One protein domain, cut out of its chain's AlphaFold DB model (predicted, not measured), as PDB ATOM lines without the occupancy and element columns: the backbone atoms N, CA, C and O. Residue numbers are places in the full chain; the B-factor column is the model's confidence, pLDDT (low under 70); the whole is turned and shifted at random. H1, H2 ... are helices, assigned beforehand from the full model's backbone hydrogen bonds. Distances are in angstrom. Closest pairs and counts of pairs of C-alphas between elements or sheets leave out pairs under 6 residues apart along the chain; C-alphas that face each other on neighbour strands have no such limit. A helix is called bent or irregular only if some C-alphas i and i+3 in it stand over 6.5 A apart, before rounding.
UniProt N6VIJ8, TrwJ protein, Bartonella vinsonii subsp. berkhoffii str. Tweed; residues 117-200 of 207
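What this domain is: This is residues 117 to 200 of the 207 residues of the protein "TrwJ protein" of Bartonella vinsonii subsp. berkhoffii str. Tweed (UniProt N6VIJ8). One very long helix, H2, makes the longest axis of this domain, and the shorter helix H1 folds back beside its first part, so that the two form a long, lopsided helical hairpin. The turn is a tight link at one end, and the far part of H2 with the tail after it, residues 175 to 200, sticks out alone. The printed part has 84 residues with two named helices, H1 then H2, and no named strand; the class is all helix. The whole is extended, with a radius of gyration of the C-alphas of 23.6 A, and is a rod spanning 83 by 18 by 10 A.

Where its parts are: H2 covers residues 146 to 195 and is 73.7 A from first to last C-alpha; the C-alpha of Leu 146 is at (-38.697, 17.615, -68.260), and the C-alpha of Ile 195 is at (-53.331, 64.394, -13.194). H1 covers residues 117 to 142 and is 38.4 A long in the same measure; its first C-alpha, that of Val 117, is at (-36.737, 40.177, -31.621).

How they stand to each other: H1 and H2 form a helical hairpin and run opposite ways at a shallow tilt of 12 degrees. They touch with residues 136 to 140 of H1 and 149 to 156 of H2 alone. Their closest C-alphas are those of Val 140 and Ile 149, 6.9 A apart, while their centres are 18.3 A apart. In H1 and H2 every O i to N i+4 pair is within hydrogen-bond range. Neither helix is bent.

The domain as a whole: The C-alphas of Gln 144 and Lys 199, the two farthest apart, are separated by 82.8 A. Without residues 175 to 200, which stand free, the body has 58 residues and spans 43 by 17 by 8 A. The printed part has no cut, and the link from H1 to H2, 3 residues, is tight. The mean pLDDT of the printed part is 82.3; residues 140 to 141 and 143 to 144 are under 70.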
ATOM      1  N   VAL A 117     -36.891  41.637 -31.488       90.06
ATOM      2  CA  VAL A 117     -36.737  40.177 -31.621       90.06
ATOM      3  C   VAL A 117     -37.390  39.684 -32.909       90.06
ATOM      4  O   VAL A 117     -36.760  38.951 -33.667       90.06
ATOM      5  N   ILE A 118     -38.615  40.130 -33.189       83.81
ATOM      6  CA  ILE A 118     -39.355  39.778 -34.405       83.81
ATOM      7  C   ILE A 118     -38.588  40.227 -35.646       83.81
ATOM      8  O   ILE A 118     -38.447  39.451 -36.588       83.81
ATOM      9  N   LEU A 119     -38.053  41.450 -35.643       83.88
ATOM     10  CA  LEU A 119     -37.266  41.965 -36.758       83.88
ATOM     11  C   LEU A 119     -36.015  41.112 -37.015       83.88
ATOM     12  O   LEU A 119     -35.753  40.730 -38.153       83.88
ATOM     13  N   LEU A 120     -35.260  40.784 -35.962       87.56
ATOM     14  CA  LEU A 120     -34.065  39.942 -36.071       87.56
ATOM     15  C   LEU A 120     -34.401  38.539 -36.588       87.56
ATOM     16  O   LEU A 120     -33.713  38.037 -37.476       87.56
ATOM     17  N   GLN A 121     -35.477  37.938 -36.077       87.19
ATOM     18  CA  GLN A 121     -35.953  36.635 -36.533       87.19
ATOM     19  C   GLN A 121     -36.348  36.680 -38.015       87.19
ATOM     20  O   GLN A 121     -35.900  35.841 -38.794       87.19
ATOM     21  N   ALA A 122     -37.122  37.686 -38.429       80.94
ATOM     22  CA  ALA A 122     -37.551  37.846 -39.816       80.94
ATOM     23  C   ALA A 122     -36.360  38.009 -40.777       80.94
ATOM     24  O   ALA A 122     -36.381  37.461 -41.882       80.94
ATOM     25  N   PHE A 123     -35.299  38.711 -40.363       80.88
ATOM     26  CA  PHE A 123     -34.061  38.803 -41.140       80.88
ATOM     27  C   PHE A 123     -33.369  37.443 -41.294       80.88
ATOM     28  O   PHE A 123     -33.046  37.058 -42.418       80.88
ATOM     29  N   GLN A 124     -33.195  36.695 -40.201       82.50
ATOM     30  CA  GLN A 124     -32.559  35.372 -40.236       82.50
ATOM     31  C   GLN A 124     -33.340  34.366 -41.087       82.50
ATOM     32  O   GLN A 124     -32.760  33.577 -41.832       82.50
ATOM     33  N   GLU A 125     -34.667  34.367 -40.984       85.88
ATOM     34  CA  GLU A 125     -35.504  33.491 -41.801       85.88
ATOM     35  C   GLU A 125     -35.455  33.887 -43.284       85.88
ATOM     36  O   GLU A 125     -35.422  33.023 -44.159       85.88
ATOM     37  N   THR A 126     -35.365  35.187 -43.576       77.44
ATOM     38  CA  THR A 126     -35.214  35.693 -44.946       77.44
ATOM     39  C   THR A 126     -33.900  35.239 -45.573       77.44
ATOM     40  O   THR A 126     -33.903  34.795 -46.718       77.44
ATOM     41  N   GLU A 127     -32.799  35.280 -44.824       75.94
ATOM     42  CA  GLU A 127     -31.499  34.768 -45.270       75.94
ATOM     43  C   GLU A 127     -31.571  33.276 -45.630       75.94
ATOM     44  O   GLU A 127     -31.223  32.894 -46.749       75.94
ATOM     45  N   LYS A 128     -32.141  32.443 -44.746       84.75
ATOM     46  CA  LYS A 128     -32.341  31.005 -45.009       84.75
ATOM     47  C   LYS A 128     -33.168  30.755 -46.272       84.75
ATOM     48  O   LYS A 128     -32.820  29.892 -47.076       84.75
ATOM     49  N   ARG A 129     -34.243  31.523 -46.482       82.25
ATOM     50  CA  ARG A 129     -35.057  31.432 -47.705       82.25
ATOM     51  C   ARG A 129     -34.263  31.807 -48.955       82.25
ATOM     52  O   ARG A 129     -34.388  31.124 -49.967       82.25
ATOM     53  N   PHE A 130     -33.439  32.855 -48.902       79.19
ATOM     54  CA  PHE A 130     -32.576  33.226 -50.026       79.19
ATOM     55  C   PHE A 130     -31.574  32.118 -50.370       79.19
ATOM     56  O   PHE A 130     -31.395  31.814 -51.550       79.19
ATOM     57  N   GLU A 131     -30.981  31.463 -49.369       83.75
ATOM     58  CA  GLU A 131     -30.119  30.297 -49.602       83.75
ATOM     59  C   GLU A 131     -30.872  29.135 -50.264       83.75
ATOM     60  O   GLU A 131     -30.338  28.468 -51.152       83.75
ATOM     61  N   GLU A 132     -32.110  28.865 -49.845       84.00
ATOM     62  CA  GLU A 132     -32.939  27.825 -50.460       84.00
ATOM     63  C   GLU A 132     -33.287  28.147 -51.913       84.00
ATOM     64  O   GLU A 132     -33.174  27.271 -52.774       84.00
ATOM     65  N   ILE A 133     -33.649  29.398 -52.208       77.19
ATOM     66  CA  ILE A 133     -33.904  29.859 -53.578       77.19
ATOM     67  C   ILE A 133     -32.639  29.707 -54.426       77.19
ATOM     68  O   ILE A 133     -32.716  29.177 -55.533       77.19
ATOM     69  N   ALA A 134     -31.470  30.092 -53.908       74.75
ATOM     70  CA  ALA A 134     -30.201  29.927 -54.615       74.75
ATOM     71  C   ALA A 134     -29.921  28.451 -54.947       74.75
ATOM     72  O   ALA A 134     -29.587  28.136 -56.087       74.75
ATOM     73  N   LYS A 135     -30.146  27.530 -53.997       81.12
ATOM     74  CA  LYS A 135     -30.017  26.074 -54.217       81.12
ATOM     75  C   LYS A 135     -31.000  25.541 -55.260       81.12
ATOM     76  O   LYS A 135     -30.690  24.583 -55.965       81.12
ATOM     77  N   ILE A 136     -32.205  26.102 -55.328       77.69
ATOM     78  CA  ILE A 136     -33.189  25.741 -56.353       77.69
ATOM     79  C   ILE A 136     -32.707  26.235 -57.721       77.69
ATOM     80  O   ILE A 136     -32.709  25.454 -58.666       77.69
ATOM     81  N   LEU A 137     -32.225  27.478 -57.817       71.06
ATOM     82  CA  LEU A 137     -31.722  28.065 -59.063       71.06
ATOM     83  C   LEU A 137     -30.511  27.311 -59.629       71.06
ATOM     84  O   LEU A 137     -30.471  27.065 -60.832       71.06
ATOM     85  N   THR A 138     -29.566  26.883 -58.787       77.88
ATOM     86  CA  THR A 138     -28.437  26.053 -59.245       77.88
ATOM     87  C   THR A 138     -28.911  24.696 -59.772       77.88
ATOM     88  O   THR A 138     -28.416  24.222 -60.790       77.88
ATOM     89  N   LYS A 139     -29.932  24.093 -59.148       71.75
ATOM     90  CA  LYS A 139     -30.521  22.838 -59.642       71.75
ATOM     91  C   LYS A 139     -31.218  23.009 -60.990       71.75
ATOM     92  O   LYS A 139     -31.040  22.138 -61.832       71.75
ATOM     93  N   VAL A 140     -31.926  24.128 -61.229       67.44
ATOM     94  CA  VAL A 140     -32.514  24.441 -62.556       67.44
ATOM     95  C   VAL A 140     -31.450  24.331 -63.643       67.44
ATOM     96  O   VAL A 140     -31.698  23.732 -64.685       67.44
ATOM     97  N   THR A 141     -30.271  24.918 -63.406       64.06
ATOM     98  CA  THR A 141     -29.201  24.983 -64.409       64.06
ATOM     99  C   THR A 141     -28.555  23.628 -64.703       64.06
ATOM    100  O   THR A 141     -27.933  23.472 -65.750       64.06
ATOM    101  N   GLU A 142     -28.718  22.650 -63.809       71.69
ATOM    102  CA  GLU A 142     -28.151  21.303 -63.928       71.69
ATOM    103  C   GLU A 142     -29.149  20.277 -64.496       71.69
ATOM    104  O   GLU A 142     -28.735  19.301 -65.125       71.69
ATOM    105  N   THR A 143     -30.460  20.474 -64.314       62.91
ATOM    106  CA  THR A 143     -31.489  19.522 -64.767       62.91
ATOM    107  C   THR A 143     -31.835  19.671 -66.247       62.91
ATOM    108  O   THR A 143     -32.276  20.727 -66.691       62.91
ATOM    109  N   GLN A 144     -31.704  18.572 -66.997       64.31
ATOM    110  CA  GLN A 144     -32.100  18.466 -68.410       64.31
ATOM    111  C   GLN A 144     -33.417  17.696 -68.621       64.31
ATOM    112  O   GLN A 144     -33.955  17.712 -69.728       64.31
ATOM    113  N   ASP A 145     -33.942  17.024 -67.591       72.81
ATOM    114  CA  ASP A 145     -35.150  16.199 -67.693       72.81
ATOM    115  C   ASP A 145     -36.427  17.021 -67.423       72.81
ATOM    116  O   ASP A 145     -36.529  17.767 -66.446       72.81
ATOM    117  N   LEU A 146     -37.431  16.869 -68.291       70.44
ATOM    118  CA  LEU A 146     -38.697  17.615 -68.260       70.44
ATOM    119  C   LEU A 146     -39.486  17.383 -66.962       70.44
ATOM    120  O   LEU A 146     -40.192  18.277 -66.494       70.44
ATOM    121  N   LYS A 147     -39.375  16.185 -66.376       75.06
ATOM    122  CA  LYS A 147     -40.063  15.835 -65.126       75.06
ATOM    123  C   LYS A 147     -39.489  16.592 -63.927       75.06
ATOM    124  O   LYS A 147     -40.257  17.114 -63.120       75.06
ATOM    125  N   ASP A 148     -38.166  16.678 -63.839       73.00
ATOM    126  CA  ASP A 148     -37.479  17.356 -62.739       73.00
ATOM    127  C   ASP A 148     -37.731  18.868 -62.790       73.00
ATOM    128  O   ASP A 148     -37.960  19.494 -61.755       73.00
ATOM    129  N   ILE A 149     -37.800  19.445 -63.997       72.56
ATOM    130  CA  ILE A 149     -38.189  20.848 -64.203       72.56
ATOM    131  C   ILE A 149     -39.613  21.099 -63.684       72.56
ATOM    132  O   ILE A 149     -39.836  22.067 -62.958       72.56
ATOM    133  N   ALA A 150     -40.573  20.220 -63.992       75.88
ATOM    134  CA  ALA A 150     -41.956  20.369 -63.532       75.88
ATOM    135  C   ALA A 150     -42.091  20.275 -61.998       75.88
ATOM    136  O   ALA A 150     -42.846  21.040 -61.389       75.88
ATOM    137  N   GLU A 151     -41.352  19.368 -61.354       77.50
ATOM    138  CA  GLU A 151     -41.299  19.280 -59.889       77.50
ATOM    139  C   GLU A 151     -40.692  20.548 -59.277       77.50
ATOM    140  O   GLU A 151     -41.200  21.089 -58.286       77.50
ATOM    141  N   LEU A 152     -39.632  21.067 -59.893       78.50
ATOM    142  CA  LEU A 152     -38.957  22.265 -59.427       78.50
ATOM    143  C   LEU A 152     -39.829  23.522 -59.582       78.50
ATOM    144  O   LEU A 152     -39.886  24.347 -58.669       78.50
ATOM    145  N   GLU A 153     -40.573  23.646 -60.683       77.81
ATOM    146  CA  GLU A 153     -41.578  24.698 -60.867       77.81
ATOM    147  C   GLU A 153     -42.673  24.643 -59.801       77.81
ATOM    148  O   GLU A 153     -43.065  25.678 -59.251       77.81
ATOM    149  N   LEU A 154     -43.162  23.444 -59.473       82.56
ATOM    150  CA  LEU A 154     -44.152  23.265 -58.416       82.56
ATOM    151  C   LEU A 154     -43.587  23.695 -57.057       82.56
ATOM    152  O   LEU A 154     -44.256  24.406 -56.302       82.56
ATOM    153  N   ARG A 155     -42.336  23.325 -56.766       81.19
ATOM    154  CA  ARG A 155     -41.642  23.729 -55.540       81.19
ATOM    155  C   ARG A 155     -41.452  25.245 -55.460       81.19
ATOM    156  O   ARG A 155     -41.705  25.822 -54.403       81.19
ATOM    157  N   MET A 156     -41.072  25.901 -56.557       80.00
ATOM    158  CA  MET A 156     -40.963  27.365 -56.621       80.00
ATOM    159  C   MET A 156     -42.309  28.050 -56.370       80.00
ATOM    160  O   MET A 156     -42.374  28.995 -55.585       80.00
ATOM    161  N   LYS A 157     -43.400  27.552 -56.969       82.62
ATOM    162  CA  LYS A 157     -44.758  28.069 -56.717       82.62
ATOM    163  C   LYS A 157     -45.163  27.919 -55.249       82.62
ATOM    164  O   LYS A 157     -45.703  28.858 -54.670       82.62
ATOM    165  N   GLY A 158     -44.856  26.775 -54.634       84.12
ATOM    166  CA  GLY A 158     -45.081  26.555 -53.203       84.12
ATOM    167  C   GLY A 158     -44.302  27.542 -52.328       84.12
ATOM    168  O   GLY A 158     -44.867  28.137 -51.413       84.12
ATOM    169  N   MET A 159     -43.030  27.781 -52.651       82.88
ATOM    170  CA  MET A 159     -42.184  28.731 -51.924       82.88
ATOM    171  C   MET A 159     -42.667  30.179 -52.078       82.88
ATOM    172  O   MET A 159     -42.695  30.919 -51.097       82.88
ATOM    173  N   LEU A 160     -43.129  30.575 -53.268       83.56
ATOM    174  CA  LEU A 160     -43.727  31.892 -53.491       83.56
ATOM    175  C   LEU A 160     -44.977  32.100 -52.623       83.56
ATOM    176  O   LEU A 160     -45.121  33.151 -51.999       83.56
ATOM    177  N   ALA A 161     -45.850  31.093 -52.532       86.56
ATOM    178  CA  ALA A 161     -47.025  31.146 -51.664       86.56
ATOM    179  C   ALA A 161     -46.640  31.238 -50.175       86.56
ATOM    180  O   ALA A 161     -47.245  32.000 -49.421       86.56
ATOM    181  N   MET A 162     -45.597  30.518 -49.745       85.69
ATOM    182  CA  MET A 162     -45.065  30.638 -48.382       85.69
ATOM    183  C   MET A 162     -44.549  32.054 -48.090       85.69
ATOM    184  O   MET A 162     -44.905  32.620 -47.058       85.69
ATOM    185  N   ILE A 163     -43.791  32.654 -49.015       83.25
ATOM    186  CA  ILE A 163     -43.286  34.032 -48.893       83.25
ATOM    187  C   ILE A 163     -44.443  35.035 -48.792       83.25
ATOM    188  O   ILE A 163     -44.411  35.935 -47.954       83.25
ATOM    189  N   GLN A 164     -45.490  34.876 -49.604       86.44
ATOM    190  CA  GLN A 164     -46.679  35.735 -49.545       86.44
ATOM    191  C   GLN A 164     -47.409  35.619 -48.200       86.44
ATOM    192  O   GLN A 164     -47.768  36.634 -47.593       86.44
ATOM    193  N   ASN A 165     -47.585  34.392 -47.702       86.31
ATOM    194  CA  ASN A 165     -48.209  34.144 -46.404       86.31
ATOM    195  C   ASN A 165     -47.411  34.784 -45.269       86.31
ATOM    196  O   ASN A 165     -47.982  35.376 -44.356       86.31
ATOM    197  N   GLU A 166     -46.088  34.694 -45.322       82.94
ATOM    198  CA  GLU A 166     -45.227  35.288 -44.314       82.94
ATOM    199  C   GLU A 166     -45.181  36.812 -44.388       82.94
ATOM    200  O   GLU A 166     -45.306  37.465 -43.356       82.94
ATOM    201  N   SER A 167     -45.109  37.392 -45.587       85.00
ATOM    202  CA  SER A 167     -45.257  38.839 -45.772       85.00
ATOM    203  C   SER A 167     -46.567  39.335 -45.157       85.00
ATOM    204  O   SER A 167     -46.582  40.345 -44.459       85.00
ATOM    205  N   THR A 168     -47.665  38.601 -45.361       86.19
ATOM    206  CA  THR A 168     -48.965  38.927 -44.759       86.19
ATOM    207  C   THR A 168     -48.911  38.843 -43.229       86.19
ATOM    208  O   THR A 168     -49.378  39.756 -42.547       86.19
ATOM    209  N   LYS A 169     -48.282  37.801 -42.665       86.50
ATOM    210  CA  LYS A 169     -48.084  37.676 -41.209       86.50
ATOM    211  C   LYS A 169     -47.253  38.827 -40.639       86.50
ATOM    212  O   LYS A 169     -47.631  39.394 -39.620       86.50
ATOM    213  N   LEU A 170     -46.158  39.208 -41.295       87.50
ATOM    214  CA  LEU A 170     -45.310  40.321 -40.858       87.50
ATOM    215  C   LEU A 170     -46.048  41.662 -40.930       87.50
ATOM    216  O   LEU A 170     -45.920  42.474 -40.018       87.50
ATOM    217  N   GLN A 171     -46.877  41.879 -41.955       88.44
ATOM    218  CA  GLN A 171     -47.754  43.054 -42.029       88.44
ATOM    219  C   GLN A 171     -48.763  43.088 -40.874       88.44
ATOM    220  O   GLN A 171     -48.956  44.139 -40.266       88.44
ATOM    221  N   MET A 172     -49.369  41.945 -40.528       86.94
ATOM    222  CA  MET A 172     -50.265  41.840 -39.368       86.94
ATOM    223  C   MET A 172     -49.538  42.161 -38.058       86.94
ATOM    224  O   MET A 172     -50.056  42.919 -37.238       86.94
ATOM    225  N   VAL A 173     -48.326  41.636 -37.872       86.38
ATOM    226  CA  VAL A 173     -47.496  41.911 -36.692       86.38
ATOM    227  C   VAL A 173     -47.104  43.388 -36.613       86.38
ATOM    228  O   VAL A 173     -47.252  43.999 -35.557       86.38
ATOM    229  N   ALA A 174     -46.694  44.000 -37.725       86.62
ATOM    230  CA  ALA A 174     -46.387  45.428 -37.783       86.62
ATOM    231  C   ALA A 174     -47.619  46.290 -37.463       86.62
ATOM    232  O   ALA A 174     -47.522  47.278 -36.736       86.62
ATOM    233  N   HIS A 175     -48.798  45.909 -37.966       91.44
ATOM    234  CA  HIS A 175     -50.044  46.573 -37.597       91.44
ATOM    235  C   HIS A 175     -50.319  46.442 -36.092       91.44
ATOM    236  O   HIS A 175     -50.614  47.445 -35.448       91.44
ATOM    237  N   SER A 176     -50.133  45.249 -35.518       88.31
ATOM    238  CA  SER A 176     -50.287  45.000 -34.080       88.31
ATOM    239  C   SER A 176     -49.348  45.870 -33.235       88.31
ATOM    240  O   SER A 176     -49.806  46.520 -32.294       88.31
ATOM    241  N   SER A 177     -48.063  45.942 -33.589       89.69
ATOM    242  CA  SER A 177     -47.078  46.806 -32.919       89.69
ATOM    243  C   SER A 177     -47.501  48.282 -32.967       89.69
ATOM    244  O   SER A 177     -47.584  48.952 -31.935       89.69
ATOM    245  N   ASN A 178     -47.913  48.775 -34.140       92.06
ATOM    246  CA  ASN A 178     -48.406  50.147 -34.288       92.06
ATOM    247  C   ASN A 178     -49.651  50.421 -33.428       92.06
ATOM    248  O   ASN A 178     -49.758  51.486 -32.812       92.06
ATOM    249  N   THR A 179     -50.593  49.473 -33.367       92.25
ATOM    250  CA  THR A 179     -51.793  49.611 -32.528       92.25
ATOM    251  C   THR A 179     -51.462  49.626 -31.040       92.25
ATOM    252  O   THR A 179     -52.046  50.419 -30.302       92.25
ATOM    253  N   GLU A 180     -50.489  48.826 -30.608       91.88
ATOM    254  CA  GLU A 180     -50.025  48.774 -29.224       91.88
ATOM    255  C   GLU A 180     -49.343  50.089 -28.821       91.88
ATOM    256  O   GLU A 180     -49.694  50.699 -27.809       91.88
ATOM    257  N   GLN A 181     -48.450  50.614 -29.663       93.56
ATOM    258  CA  GLN A 181     -47.816  51.909 -29.415       93.56
ATOM    259  C   GLN A 181     -48.844  53.051 -29.368       93.56
ATOM    260  O   GLN A 181     -48.763  53.941 -28.513       93.56
ATOM    261  N   ALA A 182     -49.838  53.034 -30.262       94.31
ATOM    262  CA  ALA A 182     -50.928  54.007 -30.255       94.31
ATOM    263  C   ALA A 182     -51.775  53.913 -28.973       94.31
ATOM    264  O   ALA A 182     -52.151  54.946 -28.405       94.31
ATOM    265  N   LEU A 183     -52.041  52.699 -28.489       92.00
ATOM    266  CA  LEU A 183     -52.758  52.452 -27.242       92.00
ATOM    267  C   LEU A 183     -51.976  52.971 -26.029       92.00
ATOM    268  O   LEU A 183     -52.523  53.759 -25.255       92.00
ATOM    269  N   ILE A 184     -50.687  52.637 -25.913       91.69
ATOM    270  CA  ILE A 184     -49.795  53.148 -24.859       91.69
ATOM    271  C   ILE A 184     -49.803  54.683 -24.852       91.69
ATOM    272  O   ILE A 184     -49.988  55.308 -23.805       91.69
ATOM    273  N   ASN A 185     -49.673  55.315 -26.022       92.75
ATOM    274  CA  ASN A 185     -49.701  56.773 -26.152       92.75
ATOM    275  C   ASN A 185     -51.047  57.371 -25.709       92.75
ATOM    276  O   ASN A 185     -51.083  58.396 -25.018       92.75
ATOM    277  N   ARG A 186     -52.164  56.725 -26.064       90.94
ATOM    278  CA  ARG A 186     -53.507  57.136 -25.634       90.94
ATOM    279  C   ARG A 186     -53.665  57.041 -24.118       90.94
ATOM    280  O   ARG A 186     -54.197  57.979 -23.520       90.94
ATOM    281  N   LEU A 187     -53.197  55.957 -23.501       89.69
ATOM    282  CA  LEU A 187     -53.242  55.757 -22.050       89.69
ATOM    283  C   LEU A 187     -52.388  56.804 -21.322       89.69
ATOM    284  O   LEU A 187     -52.895  57.484 -20.427       89.69
ATOM    285  N   LYS A 188     -51.152  57.042 -21.786       89.19
ATOM    286  CA  LYS A 188     -50.272  58.110 -21.274       89.19
ATOM    287  C   LYS A 188     -50.954  59.482 -21.342       89.19
ATOM    288  O   LYS A 188     -50.979  60.212 -20.350       89.19
ATOM    289  N   ARG A 189     -51.580  59.824 -22.477       89.19
ATOM    290  CA  ARG A 189     -52.305  61.096 -22.644       89.19
ATOM    291  C   ARG A 189     -53.518  61.207 -21.721       89.19
ATOM    292  O   ARG A 189     -53.674  62.238 -21.071       89.19
ATOM    293  N   LYS A 190     -54.369  60.175 -21.659       86.75
ATOM    294  CA  LYS A 190     -55.560  60.150 -20.788       86.75
ATOM    295  C   LYS A 190     -55.155  60.381 -19.332       86.75
ATOM    296  O   LYS A 190     -55.750  61.223 -18.663       86.75
ATOM    297  N   ARG A 191     -54.081  59.726 -18.888       82.94
ATOM    298  CA  ARG A 191     -53.539  59.883 -17.537       82.94
ATOM    299  C   ARG A 191     -52.981  61.281 -17.287       82.94
ATOM    300  O   ARG A 191     -53.263  61.869 -16.249       82.94
ATOM    301  N   ASN A 192     -52.221  61.843 -18.228       85.12
ATOM    302  CA  ASN A 192     -51.708  63.212 -18.100       85.12
ATOM    303  C   ASN A 192     -52.847  64.224 -17.931       85.12
ATOM    304  O   ASN A 192     -52.771  65.089 -17.066       85.12
ATOM    305  N   VAL A 193     -53.935  64.066 -18.691       85.88
ATOM    306  CA  VAL A 193     -55.142  64.884 -18.509       85.88
ATOM    307  C   VAL A 193     -55.743  64.678 -17.119       85.88
ATOM    308  O   VAL A 193     -56.117  65.664 -16.500       85.88
ATOM    309  N   GLN A 194     -55.814  63.442 -16.608       81.31
ATOM    310  CA  GLN A 194     -56.339  63.157 -15.265       81.31
ATOM    311  C   GLN A 194     -55.533  63.813 -14.146       81.31
ATOM    312  O   GLN A 194     -56.141  64.391 -13.252       81.31
ATOM    313  N   ILE A 195     -54.197  63.752 -14.196       80.00
ATOM    314  CA  ILE A 195     -53.331  64.394 -13.194       80.00
ATOM    315  C   ILE A 195     -53.587  65.903 -13.159       80.00
ATOM    316  O   ILE A 195     -53.712  66.467 -12.080       80.00
ATOM    317  N   LEU A 196     -53.724  66.530 -14.329       82.19
ATOM    318  CA  LEU A 196     -53.893  67.978 -14.483       82.19
ATOM    319  C   LEU A 196     -55.345  68.464 -14.295       82.19
ATOM    320  O   LEU A 196     -55.634  69.631 -14.553       82.19
ATOM    321  N   GLN A 197     -56.282  67.598 -13.889       83.00
ATOM    322  CA  GLN A 197     -57.665  68.017 -13.642       83.00
ATOM    323  C   GLN A 197     -57.727  69.019 -12.488       83.00
ATOM    324  O   GLN A 197     -57.106  68.814 -11.454       83.00
ATOM    325  N   GLN A 198     -58.575  70.041 -12.622       74.62
ATOM    326  CA  GLN A 198     -58.758  71.112 -11.629       74.62
ATOM    327  C   GLN A 198     -59.088  70.607 -10.212       74.62
ATOM    328  O   GLN A 198     -58.779  71.268  -9.225       74.62
ATOM    329  N   LYS A 199     -59.702  69.423 -10.104       80.06
ATOM    330  CA  LYS A 199     -60.007  68.766  -8.826       80.06
ATOM    331  C   LYS A 199     -58.756  68.296  -8.063       80.06
ATOM    332  O   LYS A 199     -58.828  68.101  -6.855       80.06
ATOM    333  N   ASN A 200     -57.628  68.124  -8.753       77.62
ATOM    334  CA  ASN A 200     -56.347  67.769  -8.157       77.62
ATOM    335  C   ASN A 200     -55.597  69.055  -7.798       77.62
ATOM    336  O   ASN A 200     -54.881  69.633  -8.610       77.62
TER     337      ASN A 200